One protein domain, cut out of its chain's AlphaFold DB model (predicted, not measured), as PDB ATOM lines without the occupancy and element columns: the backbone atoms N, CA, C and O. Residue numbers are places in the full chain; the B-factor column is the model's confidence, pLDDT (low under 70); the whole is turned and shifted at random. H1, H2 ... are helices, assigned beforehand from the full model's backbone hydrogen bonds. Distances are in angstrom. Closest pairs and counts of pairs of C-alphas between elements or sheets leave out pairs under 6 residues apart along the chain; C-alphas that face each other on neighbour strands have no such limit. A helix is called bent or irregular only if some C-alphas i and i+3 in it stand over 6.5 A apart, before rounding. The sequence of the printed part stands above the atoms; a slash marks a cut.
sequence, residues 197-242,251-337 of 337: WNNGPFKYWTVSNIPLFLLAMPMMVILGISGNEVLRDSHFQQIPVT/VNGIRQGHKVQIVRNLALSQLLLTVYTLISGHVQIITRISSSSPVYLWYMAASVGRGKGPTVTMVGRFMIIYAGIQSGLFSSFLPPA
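Overview. This is residues 197 to 242 and 251 to 337 of the 337 residues of a protein of Botryotinia fuckeliana (strain BcDW1) (UniProt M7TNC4). A long helix, H1, forms the core, with H2 running beside it the opposite way and H3 folding back from H2, an up-and-down bundle in which each helix runs against the one before. H5 crosses H1 at a steep angle and stays apart from H2, and H4 stands crosswise to H1 and H2. The printed part has 133 residues with five named helices, H1 to H5 along the chain, and no named strand; the class is all helix. It is only just compact, close to loose, with a radius of gyration of the C-alphas of 16.7 A, and elongated, spanning 55 by 31 by 25 A.

Arrangement. H1, residues 207 to 232, is the hub, with a kink of 57 degrees near residue 215; it is irregular, C-alphas 208 and 211 being 7.4 A apart. H2, residues 251 to 279, touches H1 with residues 263 to 274 alone, at a shallow tilt of 15 degrees; the closest C-alphas are Gly 227 and Ala 267, 4.6 A apart. H3, residues 283 to 292, forms a helical hairpin with H2, closest at C-alphas Thr 277 and Val 283, 5.4 A. H4, residues 294 to 306, touches H1, closest at C-alphas Ser 226 and Tyr 296, 5.3 A. H5, residues 310 to 331, touches H1 at a steep tilt of 48 degrees, closest at C-alphas Pro 218 and Val 315, 5.6 A; H2 and H5 are apart. Every O i to N i+4 pair is within hydrogen-bond range in H4 and H5, against 18 of 22 in H1, 24 of 25 in H2 and 2 of 6 in H3, where 5 of 7 O i to N i+3 pairs are.

Along the chain. H1 begins at C-alpha 207 (49.485, 55.916, 132.316) and is 33.8 A long. H2 measures 43.0 A, H3 16.1 A, H4 18.8 A and H5 31.8 A, ending at C-alpha 331 (41.109, 27.566, 133.825).

Size, cuts and confidence. The two farthest C-alphas, Ser 208 and Val 251, are 56.7 A apart. Residues 243 to 250 are not printed, with 14.8 A between C-alphas 242 and 251; the links H2 to H3, H3 to H4 and H4 to H5 are tight. The pLDDT is under 70 at residues 233 to 242, 251 to 257, 308 and 335 to 337.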
ATOM      1  N   TRP A 197      49.434  44.694 117.794       86.81
ATOM      2  CA  TRP A 197      49.907  44.935 119.155       86.81
ATOM      3  C   TRP A 197      50.349  46.381 119.386       86.81
ATOM      4  O   TRP A 197      50.572  46.762 120.525       86.81
ATOM      5  N   ASN A 198      50.490  47.204 118.340       89.06
ATOM      6  CA  ASN A 198      51.064  48.550 118.449       89.06
ATOM      7  C   ASN A 198      52.396  48.580 119.233       89.06
ATOM      8  O   ASN A 198      52.704  49.530 119.953       89.06
ATOM      9  N   ASN A 199      53.203  47.529 119.079       88.19
ATOM     10  CA  ASN A 199      54.533  47.446 119.658       88.19
ATOM     11  C   ASN A 199      55.494  48.376 118.925       88.19
ATOM     12  O   ASN A 199      55.351  48.695 117.740       88.19
ATOM     13  N   GLY A 200      56.488  48.830 119.669       87.88
ATOM     14  CA  GLY A 200      57.496  49.762 119.206       87.88
ATOM     15  C   GLY A 200      58.133  50.483 120.387       87.88
ATOM     16  O   GLY A 200      57.586  50.437 121.493       87.88
ATOM     17  N   PRO A 201      59.272  51.151 120.164       91.56
ATOM     18  CA  PRO A 201      59.990  51.833 121.227       91.56
ATOM     19  C   PRO A 201      59.079  52.810 121.970       91.56
ATOM     20  O   PRO A 201      58.479  53.698 121.369       91.56
ATOM     21  N   PHE A 202      58.959  52.599 123.275       91.12
ATOM     22  CA  PHE A 202      58.183  53.377 124.235       91.12
ATOM     23  C   PHE A 202      56.674  53.488 123.971       91.12
ATOM     24  O   PHE A 202      55.970  54.135 124.739       91.12
ATOM     25  N   LYS A 203      56.122  52.798 122.967       88.06
ATOM     26  CA  LYS A 203      54.683  52.864 122.655       88.06
ATOM     27  C   LYS A 203      53.790  52.319 123.768       88.06
ATOM     28  O   LYS A 203      52.651  52.748 123.916       88.06
ATOM     29  N   TYR A 204      54.312  51.386 124.564       89.44
ATOM     30  CA  TYR A 204      53.580  50.791 125.678       89.44
ATOM     31  C   TYR A 204      53.571  51.663 126.947       89.44
ATOM     32  O   TYR A 204      52.827  51.376 127.886       89.44
ATOM     33  N   TRP A 205      54.370  52.735 126.986       91.25
ATOM     34  CA  TRP A 205      54.515  53.621 128.141       91.25
ATOM     35  C   TRP A 205      53.361  54.623 128.214       91.25
ATOM     36  O   TRP A 205      53.494  55.797 127.877       91.25
ATOM     37  N   THR A 206      52.206  54.142 128.666       91.38
ATOM     38  CA  THR A 206      51.016  54.958 128.922       91.38
ATOM     39  C   THR A 206      50.613  54.858 130.390       91.38
ATOM     40  O   THR A 206      50.875  53.851 131.050       91.38
ATOM     41  N   VAL A 207      49.946  55.891 130.914       92.38
ATOM     42  CA  VAL A 207      49.485  55.916 132.316       92.38
ATOM     43  C   VAL A 207      48.528  54.755 132.603       92.38
ATOM     44  O   VAL A 207      48.621  54.113 133.647       92.38
ATOM     45  N   SER A 208      47.667  54.412 131.644       92.50
ATOM     46  CA  SER A 208      46.731  53.290 131.756       92.50
ATOM     47  C   SER A 208      47.425  51.931 131.900       92.50
ATOM     48  O   SER A 208      46.859  51.018 132.496       92.50
ATOM     49  N   ASN A 209      48.661  51.796 131.406       92.12
ATOM     50  CA  ASN A 209      49.426  50.550 131.467       92.12
ATOM     51  C   ASN A 209      50.236  50.393 132.762       92.12
ATOM     52  O   ASN A 209      50.797  49.321 132.983       92.12
ATOM     53  N   ILE A 210      50.290  51.402 133.643       93.06
ATOM     54  CA  ILE A 210      51.053  51.353 134.905       93.06
ATOM     55  C   ILE A 210      50.796  50.068 135.718       93.06
ATOM     56  O   ILE A 210      51.777  49.452 136.142       93.06
ATOM     57  N   PRO A 211      49.547  49.582 135.900       92.31
ATOM     58  CA  PRO A 211      49.303  48.328 136.620       92.31
ATOM     59  C   PRO A 211      50.030  47.118 136.012       92.31
ATOM     60  O   PRO A 211      50.494  46.234 136.730       92.31
ATOM     61  N   LEU A 212      50.185  47.102 134.688       92.06
ATOM     62  CA  LEU A 212      50.828  46.026 133.936       92.06
ATOM     63  C   LEU A 212      52.355  46.068 134.107       92.06
ATOM     64  O   LEU A 212      52.995  45.023 134.230       92.06
ATOM     65  N   PHE A 213      52.936  47.269 134.208       93.06
ATOM     66  CA  PHE A 213      54.333  47.445 134.617       93.06
ATOM     67  C   PHE A 213      54.565  46.976 136.053       93.06
ATOM     68  O   PHE A 213      55.537  46.268 136.304       93.06
ATOM     69  N   LEU A 214      53.670  47.310 136.988       92.69
ATOM     70  CA  LEU A 214      53.773  46.861 138.383       92.69
ATOM     71  C   LEU A 214      53.707  45.334 138.505       92.69
ATOM     72  O   LEU A 214      54.428  44.753 139.314       92.69
ATOM     73  N   LEU A 215      52.899  44.679 137.671       91.44
ATOM     74  CA  LEU A 215      52.820  43.221 137.606       91.44
ATOM     75  C   LEU A 215      54.117  42.591 137.074       91.44
ATOM     76  O   LEU A 215      54.579  41.582 137.599       91.44
ATOM     77  N   ALA A 216      54.727  43.195 136.052       93.25
ATOM     78  CA  ALA A 216      55.967  42.708 135.445       93.25
ATOM     79  C   ALA A 216      57.225  43.032 136.280       93.25
ATOM     80  O   ALA A 216      58.246  42.347 136.164       93.25
ATOM     81  N   MET A 217      57.165  44.066 137.126       93.88
ATOM     82  CA  MET A 217      58.296  44.628 137.873       93.88
ATOM     83  C   MET A 217      59.134  43.601 138.645       93.88
ATOM     84  O   MET A 217      60.353  43.622 138.471       93.88
ATOM     85  N   PRO A 218      58.562  42.676 139.446       94.25
ATOM     86  CA  PRO A 218      59.362  41.700 140.191       94.25
ATOM     87  C   PRO A 218      60.280  40.877 139.284       94.25
ATOM     88  O   PRO A 218      61.431  40.607 139.635       94.25
ATOM     89  N   MET A 219      59.791  40.537 138.088       95.06
ATOM     90  CA  MET A 219      60.557  39.791 137.101       95.06
ATOM     91  C   MET A 219      61.601  40.662 136.412       95.06
ATOM     92  O   MET A 219      62.766  40.277 136.358       95.06
ATOM     93  N   MET A 220      61.240  41.871 135.981       94.88
ATOM     94  CA  MET A 220      62.203  42.819 135.402       94.88
ATOM     95  C   MET A 220      63.375  43.095 136.354       94.88
ATOM     96  O   MET A 220      64.535  43.076 135.942       94.88
ATOM     97  N   VAL A 221      63.078  43.284 137.643       95.00
ATOM     98  CA  VAL A 221      64.070  43.539 138.689       95.00
ATOM     99  C   VAL A 221      64.982  42.331 138.893       95.00
ATOM    100  O   VAL A 221      66.199  42.497 138.866       95.00
ATOM    101  N   ILE A 222      64.448  41.113 139.065       95.06
ATOM    102  CA  ILE A 222      65.308  39.944 139.315       95.06
ATOM    103  C   ILE A 222      66.150  39.578 138.092       95.06
ATOM    104  O   ILE A 222      67.325  39.259 138.255       95.06
ATOM    105  N   LEU A 223      65.600  39.662 136.876       95.12
ATOM    106  CA  LEU A 223      66.327  39.415 135.625       95.12
ATOM    107  C   LEU A 223      67.429  40.468 135.413       95.12
ATOM    108  O   LEU A 223      68.551  40.122 135.040       95.12
ATOM    109  N   GLY A 224      67.137  41.735 135.716       95.25
ATOM    110  CA  GLY A 224      68.102  42.832 135.660       95.25
ATOM    111  C   GLY A 224      69.235  42.696 136.679       95.25
ATOM    112  O   GLY A 224      70.405  42.724 136.300       95.25
ATOM    113  N   ILE A 225      68.904  42.502 137.962       92.88
ATOM    114  CA  ILE A 225      69.889  42.353 139.047       92.88
ATOM    115  C   ILE A 225      70.765  41.129 138.796       92.88
ATOM    116  O   ILE A 225      71.982  41.259 138.742       92.88
ATOM    117  N   SER A 226      70.155  39.960 138.577       91.88
ATOM    118  CA  SER A 226      70.898  38.713 138.362       91.88
ATOM    119  C   SER A 226      71.802  38.774 137.131       91.88
ATOM    120  O   SER A 226      72.947  38.333 137.196       91.88
ATOM    121  N   GLY A 227      71.330  39.363 136.028       91.00
ATOM    122  CA  GLY A 227      72.137  39.540 134.825       91.00
ATOM    123  C   GLY A 227      73.322  40.473 135.071       91.00
ATOM    124  O   GLY A 227      74.460  40.125 134.771       91.00
ATOM    125  N   ASN A 228      73.076  41.637 135.675       91.38
ATOM    126  CA  ASN A 228      74.116  42.622 135.953       91.38
ATOM    127  C   ASN A 228      75.139  42.123 136.990       91.38
ATOM    128  O   ASN A 228      76.332  42.347 136.813       91.38
ATOM    129  N   GLU A 229      74.705  41.427 138.042       86.94
ATOM    130  CA  GLU A 229      75.613  40.846 139.035       86.94
ATOM    131  C   GLU A 229      76.486  39.749 138.428       86.94
ATOM    132  O   GLU A 229      77.689  39.759 138.648       86.94
ATOM    133  N   VAL A 230      75.946  38.871 137.579       85.44
ATOM    134  CA  VAL A 230      76.753  37.850 136.887       85.44
ATOM    135  C   VAL A 230      77.764  38.471 135.911       85.44
ATOM    136  O   VAL A 230      78.870  37.947 135.749       85.44
ATOM    137  N   LEU A 231      77.427  39.597 135.272       86.06
ATOM    138  CA  LEU A 231      78.369  40.320 134.414       86.06
ATOM    139  C   LEU A 231      79.464  41.052 135.207       86.06
ATOM    140  O   LEU A 231      80.594  41.129 134.725       86.06
ATOM    141  N   ARG A 232      79.147  41.590 136.392       81.94
ATOM    142  CA  ARG A 232      80.079  42.383 137.214       81.94
ATOM    143  C   ARG A 232      80.924  41.551 138.175       81.94
ATOM    144  O   ARG A 232      82.065  41.919 138.432       81.94
ATOM    145  N   ASP A 233      80.368  40.482 138.736       66.00
ATOM    146  CA  ASP A 233      80.980  39.723 139.823       66.00
ATOM    147  C   ASP A 233      81.644  38.432 139.322       66.00
ATOM    148  O   ASP A 233      80.996  37.453 138.933       66.00
ATOM    149  N   SER A 234      82.972  38.409 139.421       55.56
ATOM    150  CA  SER A 234      83.828  37.250 139.163       55.56
ATOM    151  C   SER A 234      83.473  36.034 140.033       55.56
ATOM    152  O   SER A 234      83.749  34.901 139.636       55.56
ATOM    153  N   HIS A 235      82.858  36.223 141.210       51.91
ATOM    154  CA  HIS A 235      82.471  35.132 142.115       51.91
ATOM    155  C   HIS A 235      81.178  34.418 141.704       51.91
ATOM    156  O   HIS A 235      81.045  33.218 141.952       51.91
ATOM    157  N   PHE A 236      80.226  35.105 141.065       51.78
ATOM    158  CA  PHE A 236      79.010  34.475 140.529       51.78
ATOM    159  C   PHE A 236      79.269  33.744 139.209       51.78
ATOM    160  O   PHE A 236      78.605  32.762 138.886       51.78
ATOM    161  N   GLN A 237      80.303  34.155 138.482       52.47
ATOM    162  CA  GLN A 237      80.824  33.424 137.328       52.47
ATOM    163  C   GLN A 237      81.424  32.060 137.718       52.47
ATOM    164  O   GLN A 237      81.509  31.154 136.891       52.47
ATOM    165  N   GLN A 238      81.781  31.881 138.994       51.47
ATOM    166  CA  GLN A 238      82.310  30.640 139.562       51.47
ATOM    167  C   GLN A 238      81.222  29.747 140.187       51.47
ATOM    168  O   GLN A 238      81.530  29.000 141.118       51.47
ATOM    169  N   ILE A 239      79.962  29.785 139.709       50.81
ATOM    170  CA  ILE A 239      78.962  28.781 140.122       50.81
ATOM    171  C   ILE A 239      79.565  27.387 139.852       50.81
ATOM    172  O   ILE A 239      79.811  27.018 138.698       50.81
ATOM    173  N   PRO A 240      79.862  26.602 140.894       42.72
ATOM    174  CA  PRO A 240      80.684  25.415 140.768       42.72
ATOM    175  C   PRO A 240      79.769  24.249 140.435       42.72
ATOM    176  O   PRO A 240      79.172  23.624 141.303       42.72
ATOM    177  N   VAL A 241      79.651  23.968 139.142       43.28
ATOM    178  CA  VAL A 241      78.848  22.850 138.625       43.28
ATOM    179  C   VAL A 241      79.573  21.502 138.782       43.28
ATOM    180  O   VAL A 241      79.031  20.460 138.444       43.28
ATOM    181  N   THR A 242      80.794  21.465 139.326       36.38
ATOM    182  CA  THR A 242      81.539  20.207 139.497       36.38
ATOM    183  C   THR A 242      82.338  20.181 140.800       36.38
ATOM    184  O   THR A 242      83.049  21.154 141.069       36.38
ATOM    185  N   VAL A 251      95.340  22.556 132.727       48.44
ATOM    186  CA  VAL A 251      94.141  22.212 131.943       48.44
ATOM    187  C   VAL A 251      92.836  22.691 132.604       48.44
ATOM    188  O   VAL A 251      91.858  22.992 131.914       48.44
ATOM    189  N   ASN A 252      92.809  22.823 133.935       52.06
ATOM    190  CA  ASN A 252      91.617  23.261 134.671       52.06
ATOM    191  C   ASN A 252      91.280  24.753 134.477       52.06
ATOM    192  O   ASN A 252      90.100  25.109 134.511       52.06
ATOM    193  N   GLY A 253      92.266  25.615 134.198       53.94
ATOM    194  CA  GLY A 253      92.039  27.054 134.004       53.94
ATOM    195  C   GLY A 253      91.227  27.370 132.743       53.94
ATOM    196  O   GLY A 253      90.290  28.165 132.782       53.94
ATOM    197  N   ILE A 254      91.520  26.674 131.640       57.44
ATOM    198  CA  ILE A 254      90.833  26.863 130.352       57.44
ATOM    199  C   ILE A 254      89.372  26.389 130.436       57.44
ATOM    200  O   ILE A 254      88.452  27.092 130.015       57.44
ATOM    201  N   ARG A 255      89.129  25.221 131.052       58.66
ATOM    202  CA  ARG A 255      87.771  24.692 131.280       58.66
ATOM    203  C   ARG A 255      86.928  25.614 132.162       58.66
ATOM    204  O   ARG A 255      85.738  25.788 131.907       58.66
ATOM    205  N   GLN A 256      87.534  26.207 133.189       61.50
ATOM    206  CA  GLN A 256      86.862  27.178 134.048       61.50
ATOM    207  C   GLN A 256      86.534  28.468 133.277       61.50
ATOM    208  O   GLN A 256      85.417  28.966 133.396       61.50
ATOM    209  N   GLY A 257      87.435  28.933 132.404       67.44
ATOM    210  CA  GLY A 257      87.201  30.077 131.514       67.44
ATOM    211  C   GLY A 257      86.005  29.900 130.568       67.44
ATOM    212  O   GLY A 257      85.195  30.817 130.430       67.44
ATOM    213  N   HIS A 258      85.830  28.714 129.974       76.06
ATOM    214  CA  HIS A 258      84.686  28.437 129.092       76.06
ATOM    215  C   HIS A 258      83.344  28.421 129.838       76.06
ATOM    216  O   HIS A 258      82.358  28.973 129.353       76.06
ATOM    217  N   LYS A 259      83.286  27.843 131.047       77.44
ATOM    218  CA  LYS A 259      82.052  27.840 131.859       77.44
ATOM    219  C   LYS A 259      81.626  29.260 132.245       77.44
ATOM    220  O   LYS A 259      80.456  29.604 132.100       77.44
ATOM    221  N   VAL A 260      82.584  30.087 132.668       79.12
ATOM    222  CA  VAL A 260      82.373  31.510 132.988       79.12
ATOM    223  C   VAL A 260      81.787  32.257 131.789       79.12
ATOM    224  O   VAL A 260      80.806  32.987 131.924       79.12
ATOM    225  N   GLN A 261      82.347  32.038 130.600       82.69
ATOM    226  CA  GLN A 261      81.878  32.662 129.367       82.69
ATOM    227  C   GLN A 261      80.436  32.275 129.021       82.69
ATOM    228  O   GLN A 261      79.639  33.147 128.684       82.69
ATOM    229  N   ILE A 262      80.090  30.987 129.104       88.81
ATOM    230  CA  ILE A 262      78.735  30.511 128.793       88.81
ATOM    231  C   ILE A 262      77.716  31.191 129.710       88.81
ATOM    232  O   ILE A 262      76.719  31.733 129.236       88.81
ATOM    233  N   VAL A 263      77.993  31.221 131.015       89.44
ATOM    234  CA  VAL A 263      77.125  31.870 132.007       89.44
ATOM    235  C   VAL A 263      77.008  33.373 131.734       89.44
ATOM    236  O   VAL A 263      75.904  33.917 131.775       89.44
ATOM    237  N   ARG A 264      78.114  34.037 131.376       90.19
ATOM    238  CA  ARG A 264      78.134  35.456 130.999       90.19
ATOM    239  C   ARG A 264      77.268  35.746 129.769       90.19
ATOM    240  O   ARG A 264      76.519  36.717 129.773       90.19
ATOM    241  N   ASN A 265      77.326  34.903 128.740       91.88
ATOM    242  CA  ASN A 265      76.487  35.055 127.551       91.88
ATOM    243  C   ASN A 265      75.014  34.844 127.837       91.88
ATOM    244  O   ASN A 265      74.195  35.636 127.392       91.88
ATOM    245  N   LEU A 266      74.674  33.824 128.621       92.88
ATOM    246  CA  LEU A 266      73.295  33.614 129.051       92.88
ATOM    247  C   LEU A 266      72.778  34.817 129.858       92.88
ATOM    248  O   LEU A 266      71.622  35.208 129.699       92.88
ATOM    249  N   ALA A 267      73.634  35.449 130.670       93.62
ATOM    250  CA  ALA A 267      73.296  36.669 131.399       93.62
ATOM    251  C   ALA A 267      73.100  37.866 130.455       93.62
ATOM    252  O   ALA A 267      72.156  38.637 130.628       93.62
ATOM    253  N   LEU A 268      73.937  37.997 129.423       94.19
ATOM    254  CA  LEU A 268      73.781  39.018 128.390       94.19
ATOM    255  C   LEU A 268      72.478  38.828 127.601       94.19
ATOM    256  O   LEU A 268      71.716  39.781 127.465       94.19
ATOM    257  N   SER A 269      72.175  37.608 127.145       94.62
ATOM    258  CA  SER A 269      70.913  37.274 126.471       94.62
ATOM    259  C   SER A 269      69.706  37.616 127.349       94.62
ATOM    260  O   SER A 269      68.743  38.218 126.874       94.62
ATOM    261  N   GLN A 270      69.774  37.311 128.648       95.69
ATOM    262  CA  GLN A 270      68.737  37.663 129.617       95.69
ATOM    263  C   GLN A 270      68.540  39.185 129.743       95.69
ATOM    264  O   GLN A 270      67.404  39.665 129.758       95.69
ATOM    265  N   LEU A 271      69.625  39.961 129.815       95.94
ATOM    266  CA  LEU A 271      69.551  41.423 129.889       95.94
ATOM    267  C   LEU A 271      69.014  42.036 128.599       95.94
ATOM    268  O   LEU A 271      68.161  42.914 128.666       95.94
ATOM    269  N   LEU A 272      69.453  41.550 127.437       96.44
ATOM    270  CA  LEU A 272      68.934  41.997 126.145       96.44
ATOM    271  C   LEU A 272      67.429  41.746 126.040       96.44
ATOM    272  O   LEU A 272      66.692  42.634 125.618       96.44
ATOM    273  N   LEU A 273      66.957  40.583 126.499       95.38
ATOM    274  CA  LEU A 273      65.530  40.277 126.560       95.38
ATOM    275  C   LEU A 273      64.774  41.227 127.497       95.38
ATOM    276  O   LEU A 273      63.696  41.717 127.158       95.38
ATOM    277  N   THR A 274      65.352  41.517 128.663       96.12
ATOM    278  CA  THR A 274      64.771  42.425 129.665       96.12
ATOM    279  C   THR A 274      64.692  43.858 129.130       96.12
ATOM    280  O   THR A 274      63.660  44.509 129.225       96.12
ATOM    281  N   VAL A 275      65.749  44.353 128.490       96.06
ATOM    282  CA  VAL A 275      65.773  45.696 127.892       96.06
ATOM    283  C   VAL A 275      64.803  45.785 126.713       96.06
ATOM    284  O   VAL A 275      64.036  46.742 126.621       96.06
ATOM    285  N   TYR A 276      64.777  44.773 125.843       94.62
ATOM    286  CA  TYR A 276      63.845  44.722 124.717       94.62
ATOM    287  C   TYR A 276      62.383  44.749 125.182       94.62
ATOM    288  O   TYR A 276      61.581  45.519 124.654       94.62
ATOM    289  N   THR A 277      62.035  43.940 126.186       94.06
ATOM    290  CA  THR A 277      60.671  43.910 126.737       94.06
ATOM    291  C   THR A 277      60.293  45.210 127.435       94.06
ATOM    292  O   THR A 277      59.150  45.630 127.296       94.06
ATOM    293  N   LEU A 278      61.233  45.881 128.112       94.69
ATOM    294  CA  LEU A 278      61.001  47.180 128.751       94.69
ATOM    295  C   LEU A 278      60.722  48.299 127.739       94.69
ATOM    296  O   LEU A 278      59.875  49.161 127.972       94.69
ATOM    297  N   ILE A 279      61.484  48.321 126.644       93.94
ATOM    298  CA  ILE A 279      61.467  49.431 125.688       93.94
ATOM    299  C   ILE A 279      60.399  49.219 124.620       93.94
ATOM    300  O   ILE A 279      59.659  50.149 124.321       93.94
ATOM    301  N   SER A 280      60.316  48.024 124.036       90.38
ATOM    302  CA  SER A 280      59.590  47.810 122.777       90.38
ATOM    303  C   SER A 280      58.435  46.815 122.873       90.38
ATOM    304  O   SER A 280      57.582  46.793 121.984       90.38
ATOM    305  N   GLY A 281      58.416  45.969 123.905       87.12
ATOM    306  CA  GLY A 281      57.412  44.923 124.083       87.12
ATOM    307  C   GLY A 281      56.291  45.301 125.050       87.12
ATOM    308  O   GLY A 281      56.379  46.262 125.808       87.12
ATOM    309  N   HIS A 282      55.244  44.478 125.066       90.50
ATOM    310  CA  HIS A 282      54.305  44.450 126.187       90.50
ATOM    311  C   HIS A 282      55.028  43.903 127.412       90.50
ATOM    312  O   HIS A 282      55.383  42.728 127.424       90.50
ATOM    313  N   VAL A 283      55.235  44.716 128.448       91.00
ATOM    314  CA  VAL A 283      56.102  44.331 129.578       91.00
ATOM    315  C   VAL A 283      55.659  43.064 130.306       91.00
ATOM    316  O   VAL A 283      56.507  42.345 130.820       91.00
ATOM    317  N   GLN A 284      54.364  42.736 130.298       90.00
ATOM    318  CA  GLN A 284      53.830  41.533 130.947       90.00
ATOM    319  C   GLN A 284      54.400  40.241 130.369       90.00
ATOM    320  O   GLN A 284      54.594  39.280 131.103       90.00
ATOM    321  N   ILE A 285      54.758  40.224 129.080       91.69
ATOM    322  CA  ILE A 285      55.282  39.021 128.428       91.69
ATOM    323  C   ILE A 285      56.529  38.473 129.133       91.69
ATOM    324  O   ILE A 285      56.788  37.270 129.043       91.69
ATOM    325  N   ILE A 286      57.270  39.322 129.865       94.38
ATOM    326  CA  ILE A 286      58.460  38.916 130.611       94.38
ATOM    327  C   ILE A 286      58.163  37.796 131.612       94.38
ATOM    328  O   ILE A 286      58.998  36.911 131.761       94.38
ATOM    329  N   THR A 287      56.979  37.777 132.240       92.56
ATOM    330  CA  THR A 287      56.597  36.751 133.230       92.56
ATOM    331  C   THR A 287      56.524  35.360 132.606       92.56
ATOM    332  O   THR A 287      56.809  34.364 133.265       92.56
ATOM    333  N   ARG A 288      56.211  35.288 131.309       92.44
ATOM    334  CA  ARG A 288      56.124  34.042 130.544       92.44
ATOM    335  C   ARG A 288      57.466  33.653 129.943       92.44
ATOM    336  O   ARG A 288      57.924  32.525 130.115       92.44
ATOM    337  N   ILE A 289      58.123  34.581 129.245       93.31
ATOM    338  CA  ILE A 289      59.343  34.270 128.481       93.31
ATOM    339  C   ILE A 289      60.592  34.142 129.356       93.31
ATOM    340  O   ILE A 289      61.564  33.515 128.925       93.31
ATOM    341  N   SER A 290      60.564  34.652 130.596       93.56
ATOM    342  CA  SER A 290      61.642  34.444 131.567       93.56
ATOM    343  C   SER A 290      61.882  32.966 131.860       93.56
ATOM    344  O   SER A 290      62.996  32.606 132.209       93.56
ATOM    345  N   SER A 291      60.890  32.086 131.679       93.00
ATOM    346  CA  SER A 291      61.040  30.629 131.844       93.00
ATOM    347  C   SER A 291      62.208  30.028 131.051       93.00
ATOM    348  O   SER A 291      62.827  29.076 131.515       93.00
ATOM    349  N   SER A 292      62.558  30.619 129.906       93.19
ATOM    350  CA  SER A 292      63.678  30.188 129.059       93.19
ATOM    351  C   SER A 292      65.056  30.706 129.506       93.19
ATOM    352  O   SER A 292      66.069  30.330 128.923       93.19
ATOM    353  N   SER A 293      65.125  31.552 130.538       93.12
ATOM    354  CA  SER A 293      66.371  32.144 131.044       93.12
ATOM    355  C   SER A 293      66.860  31.417 132.306       93.12
ATOM    356  O   SER A 293      66.238  31.538 133.358       93.12
ATOM    357  N   PRO A 294      67.983  30.679 132.271       92.00
ATOM    358  CA  PRO A 294      68.437  29.919 133.439       92.00
ATOM    359  C   PRO A 294      69.139  30.779 134.508       92.00
ATOM    360  O   PRO A 294      69.227  30.377 135.666       92.00
ATOM    361  N   VAL A 295      69.635  31.971 134.151       92.88
ATOM    362  CA  VAL A 295      70.550  32.754 135.004       92.88
ATOM    363  C   VAL A 295      69.875  33.297 136.260       92.88
ATOM    364  O   VAL A 295      70.418  33.132 137.352       92.88
ATOM    365  N   TYR A 296      68.684  33.893 136.156       93.75
ATOM    366  CA  TYR A 296      67.979  34.374 137.349       93.75
ATOM    367  C   TYR A 296      67.596  33.228 138.306       93.75
ATOM    368  O   TYR A 296      67.615  33.418 139.521       93.75
ATOM    369  N   LEU A 297      67.317  32.024 137.787       93.44
ATOM    370  CA  LEU A 297      67.028  30.840 138.604       93.44
ATOM    371  C   LEU A 297      68.266  30.405 139.392       93.44
ATOM    372  O   LEU A 297      68.186  30.190 140.602       93.44
ATOM    373  N   TRP A 298      69.424  30.344 138.729       92.12
ATOM    374  CA  TRP A 298      70.709  30.075 139.376       92.12
ATOM    375  C   TRP A 298      71.048  31.130 140.427       92.12
ATOM    376  O   TRP A 298      71.477  30.798 141.532       92.12
ATOM    377  N   TYR A 299      70.799  32.399 140.119       90.75
ATOM    378  CA  TYR A 299      71.001  33.504 141.043       90.75
ATOM    379  C   TYR A 299      70.145  33.381 142.307       90.75
ATOM    380  O   TYR A 299      70.650  33.472 143.432       90.75
ATOM    381  N   MET A 300      68.849  33.113 142.137       90.19
ATOM    382  CA  MET A 300      67.927  32.906 143.249       90.19
ATOM    383  C   MET A 300      68.314  31.674 144.075       90.19
ATOM    384  O   MET A 300      68.349  31.757 145.303       90.19
ATOM    385  N   ALA A 301      68.673  30.557 143.434       90.00
ATOM    386  CA  ALA A 301      69.098  29.340 144.123       90.00
ATOM    387  C   ALA A 301      70.377  29.553 144.952       90.00
ATOM    388  O   ALA A 301      70.439  29.145 146.117       90.00
ATOM    389  N   ALA A 302      71.371  30.251 144.396       86.31
ATOM    390  CA  ALA A 302      72.599  30.605 145.104       86.31
ATOM    391  C   ALA A 302      72.323  31.532 146.300       86.31
ATOM    392  O   ALA A 302      72.854  31.318 147.393       86.31
ATOM    393  N   SER A 303      71.442  32.518 146.120       85.62
ATOM    394  CA  SER A 303      71.049  33.461 147.172       85.62
ATOM    395  C   SER A 303      70.310  32.770 148.322       85.62
ATOM    396  O   SER A 303      70.603  33.012 149.491       85.62
ATOM    397  N   VAL A 304      69.411  31.827 148.022       84.75
ATOM    398  CA  VAL A 304      68.735  31.011 149.046       84.75
ATOM    399  C   VAL A 304      69.738  30.184 149.863       84.75
ATOM    400  O   VAL A 304      69.535  29.991 151.062       84.75
ATOM    401  N   GLY A 305      70.831  29.722 149.245       74.88
ATOM    402  CA  GLY A 305      71.899  28.982 149.922       74.88
ATOM    403  C   GLY A 305      72.777  29.830 150.853       74.88
ATOM    404  O   GLY A 305      73.234  29.314 151.872       74.88
ATOM    405  N   ARG A 306      72.997  31.112 150.527       75.62
ATOM    406  CA  ARG A 306      73.875  32.039 151.277       75.62
ATOM    407  C   ARG A 306      73.163  32.823 152.387       75.62
ATOM    408  O   ARG A 306      73.827  33.342 153.277       75.62
ATOM    409  N   GLY A 307      71.834  32.878 152.355       70.94
ATOM    410  CA  GLY A 307      71.008  33.681 153.258       70.94
ATOM    411  C   GLY A 307      70.041  34.532 152.441       70.94
ATOM    412  O   GLY A 307      70.446  35.215 151.505       70.94
ATOM    413  N   LYS A 308      68.741  34.447 152.743       69.50
ATOM    414  CA  LYS A 308      67.693  35.037 151.898       69.50
ATOM    415  C   LYS A 308      67.789  36.566 151.893       69.50
ATOM    416  O   LYS A 308      67.537  37.197 152.914       69.50
ATOM    417  N   GLY A 309      68.061  37.157 150.731       78.69
ATOM    418  CA  GLY A 309      67.839  38.587 150.516       78.69
ATOM    419  C   GLY A 309      66.337  38.930 150.508       78.69
ATOM    420  O   GLY A 309      65.515  38.082 150.120       78.69
ATOM    421  N   PRO A 310      65.951  40.162 150.896       84.00
ATOM    422  CA  PRO A 310      64.553  40.599 150.881       84.00
ATOM    423  C   PRO A 310      63.957  40.527 149.467       84.00
ATOM    424  O   PRO A 310      62.853  40.012 149.297       84.00
ATOM    425  N   THR A 311      64.726  40.914 148.445       85.88
ATOM    426  CA  THR A 311      64.319  40.872 147.031       85.88
ATOM    427  C   THR A 311      64.005  39.456 146.556       85.88
ATOM    428  O   THR A 311      62.937  39.214 146.006       85.88
ATOM    429  N   VAL A 312      64.886  38.485 146.821       86.38
ATOM    430  CA  VAL A 312      64.686  37.080 146.407       86.38
ATOM    431  C   VAL A 312      63.459  36.475 147.089       86.38
ATOM    432  O   VAL A 312      62.709  35.724 146.471       86.38
ATOM    433  N   THR A 313      63.214  36.837 148.352       88.06
ATOM    434  CA  THR A 313      62.025  36.388 149.090       88.06
ATOM    435  C   THR A 313      60.746  37.000 148.522       88.06
ATOM    436  O   THR A 313      59.761  36.288 148.344       88.06
ATOM    437  N   MET A 314      60.757  38.300 148.220       91.50
ATOM    438  CA  MET A 314      59.632  39.001 147.599       91.50
ATOM    439  C   MET A 314      59.298  38.407 146.226       91.50
ATOM    440  O   MET A 314      58.144  38.069 145.977       91.50
ATOM    441  N   VAL A 315      60.305  38.221 145.371       91.81
ATOM    442  CA  VAL A 315      60.140  37.645 144.029       91.81
ATOM    443  C   VAL A 315      59.645  36.203 144.118       91.81
ATOM    444  O   VAL A 315      58.690  35.852 143.438       91.81
ATOM    445  N   GLY A 316      60.207  35.381 145.010       91.00
ATOM    446  CA  GLY A 316      59.730  34.011 145.213       91.00
ATOM    447  C   GLY A 316      58.265  33.943 145.663       91.00
ATOM    448  O   GLY A 316      57.508  33.115 145.165       91.00
ATOM    449  N   ARG A 317      57.829  34.845 146.558       91.88
ATOM    450  CA  ARG A 317      56.409  34.964 146.945       91.88
ATOM    451  C   ARG A 317      55.537  35.382 145.764       91.88
ATOM    452  O   ARG A 317      54.480  34.792 145.565       91.88
ATOM    453  N   PHE A 318      55.993  36.361 144.986       93.88
ATOM    454  CA  PHE A 318      55.307  36.801 143.776       93.88
ATOM    455  C   PHE A 318      55.124  35.647 142.783       93.88
ATOM    456  O   PHE A 318      54.006  35.426 142.340       93.88
ATOM    457  N   MET A 319      56.177  34.874 142.497       93.25
ATOM    458  CA  MET A 319      56.132  33.735 141.572       93.25
ATOM    459  C   MET A 319      55.045  32.721 141.962       93.25
ATOM    460  O   MET A 319      54.241  32.335 141.121       93.25
ATOM    461  N   ILE A 320      54.962  32.363 143.248       91.81
ATOM    462  CA  ILE A 320      53.963  31.413 143.765       91.81
ATOM    463  C   ILE A 320      52.540  31.967 143.627       91.81
ATOM    464  O   ILE A 320      51.657  31.284 143.112       91.81
ATOM    465  N   ILE A 321      52.314  33.203 144.086       92.12
ATOM    466  CA  ILE A 321      50.989  33.838 144.049       92.12
ATOM    467  C   ILE A 321      50.528  33.997 142.599       92.12
ATOM    468  O   ILE A 321      49.406  33.632 142.256       92.12
ATOM    469  N   TYR A 322      51.409  34.511 141.745       90.56
ATOM    470  CA  TYR A 322      51.108  34.773 140.350       90.56
ATOM    471  C   TYR A 322      50.853  33.481 139.573       90.56
ATOM    472  O   TYR A 322      49.864  33.422 138.857       90.56
ATOM    473  N   ALA A 323      51.643  32.419 139.772       88.62
ATOM    474  CA  ALA A 323      51.379  31.120 139.146       88.62
ATOM    475  C   ALA A 323      49.992  30.561 139.525       88.62
ATOM    476  O   ALA A 323      49.288  30.022 138.668       88.62
ATOM    477  N   GLY A 324      49.563  30.736 140.782       88.81
ATOM    478  CA  GLY A 324      48.223  30.352 141.237       88.81
ATOM    479  C   GLY A 324      47.109  31.173 140.580       88.81
ATOM    480  O   GLY A 324      46.176  30.601 140.015       88.81
ATOM    481  N   ILE A 325      47.230  32.507 140.592       90.06
ATOM    482  CA  ILE A 325      46.267  33.420 139.947       90.06
ATOM    483  C   ILE A 325      46.173  33.130 138.446       90.06
ATOM    484  O   ILE A 325      45.076  32.990 137.910       90.06
ATOM    485  N   GLN A 326      47.318  32.996 137.781       89.19
ATOM    486  CA  GLN A 326      47.421  32.726 136.352       89.19
ATOM    487  C   GLN A 326      46.727  31.412 135.981       89.19
ATOM    488  O   GLN A 326      45.975  31.368 135.009       89.19
ATOM    489  N   SER A 327      46.927  30.362 136.781       87.44
ATOM    490  CA  SER A 327      46.269  29.068 136.581       87.44
ATOM    491  C   SER A 327      44.752  29.169 136.760       87.44
ATOM    492  O   SER A 327      44.007  28.626 135.947       87.44
ATOM    493  N   GLY A 328      44.290  29.907 137.776       89.69
ATOM    494  CA  GLY A 328      42.869  30.176 138.004       89.69
ATOM    495  C   GLY A 328      42.222  30.896 136.819       89.69
ATOM    496  O   GLY A 328      41.269  30.380 136.239       89.69
ATOM    497  N   LEU A 329      42.797  32.029 136.402       89.69
ATOM    498  CA  LEU A 329      42.321  32.805 135.251       89.69
ATOM    499  C   LEU A 329      42.269  31.953 133.980       89.69
ATOM    500  O   LEU A 329      41.235  31.906 133.318       89.69
ATOM    501  N   PHE A 330      43.348  31.223 133.690       88.06
ATOM    502  CA  PHE A 330      43.418  30.358 132.518       88.06
ATOM    503  C   PHE A 330      42.346  29.263 132.537       88.06
ATOM    504  O   PHE A 330      41.677  29.044 131.531       88.06
ATOM    505  N   SER A 331      42.140  28.604 133.682       88.06
ATOM    506  CA  SER A 331      41.109  27.566 133.825       88.06
ATOM    507  C   SER A 331      39.683  28.104 133.658       88.06
ATOM    508  O   SER A 331      38.790  27.371 133.244       88.06
ATOM    509  N   SER A 332      39.476  29.395 133.931       90.75
ATOM    510  CA  SER A 332      38.217  30.106 133.699       90.75
ATOM    511  C   SER A 332      38.108  30.731 132.301       90.75
ATOM    512  O   SER A 332      37.202  31.526 132.077       90.75
ATOM    513  N   PHE A 333      39.016  30.408 131.370       85.38
ATOM    514  CA  PHE A 333      39.099  31.005 130.026       85.38
ATOM    515  C   PHE A 333      39.273  32.535 130.025       85.38
ATOM    516  O   PHE A 333      39.007  33.202 129.023       85.38
ATOM    517  N   LEU A 334      39.746  33.103 131.136       82.62
ATOM    518  CA  LEU A 334      40.126  34.506 131.224       82.62
ATOM    519  C   LEU A 334      41.575  34.659 130.766       82.62
ATOM    520  O   LEU A 334      42.382  33.765 131.024       82.62
ATOM    521  N   PRO A 335      41.938  35.779 130.115       68.62
ATOM    522  CA  PRO A 335      43.309  36.014 129.694       68.62
ATOM    523  C   PRO A 335      44.221  36.031 130.931       68.62
ATOM    524  O   PRO A 335      44.099  36.931 131.768       68.62
ATOM    525  N   PRO A 336      45.134  35.053 131.072       60.03
ATOM    526  CA  PRO A 336      46.118  35.068 132.141       60.03
ATOM    527  C   PRO A 336      47.201  36.074 131.739       60.03
ATOM    528  O   PRO A 336      48.164  35.732 131.052       60.03
ATOM    529  N   ALA A 337      46.953  37.346 132.048       53.06
ATOM    530  CA  ALA A 337      47.845  38.448 131.701       53.06
ATOM    531  C   ALA A 337      49.249  38.223 132.256       53.06
ATOM    532  O   ALA A 337      49.330  37.891 133.463       53.06
TER     533      ALA A 337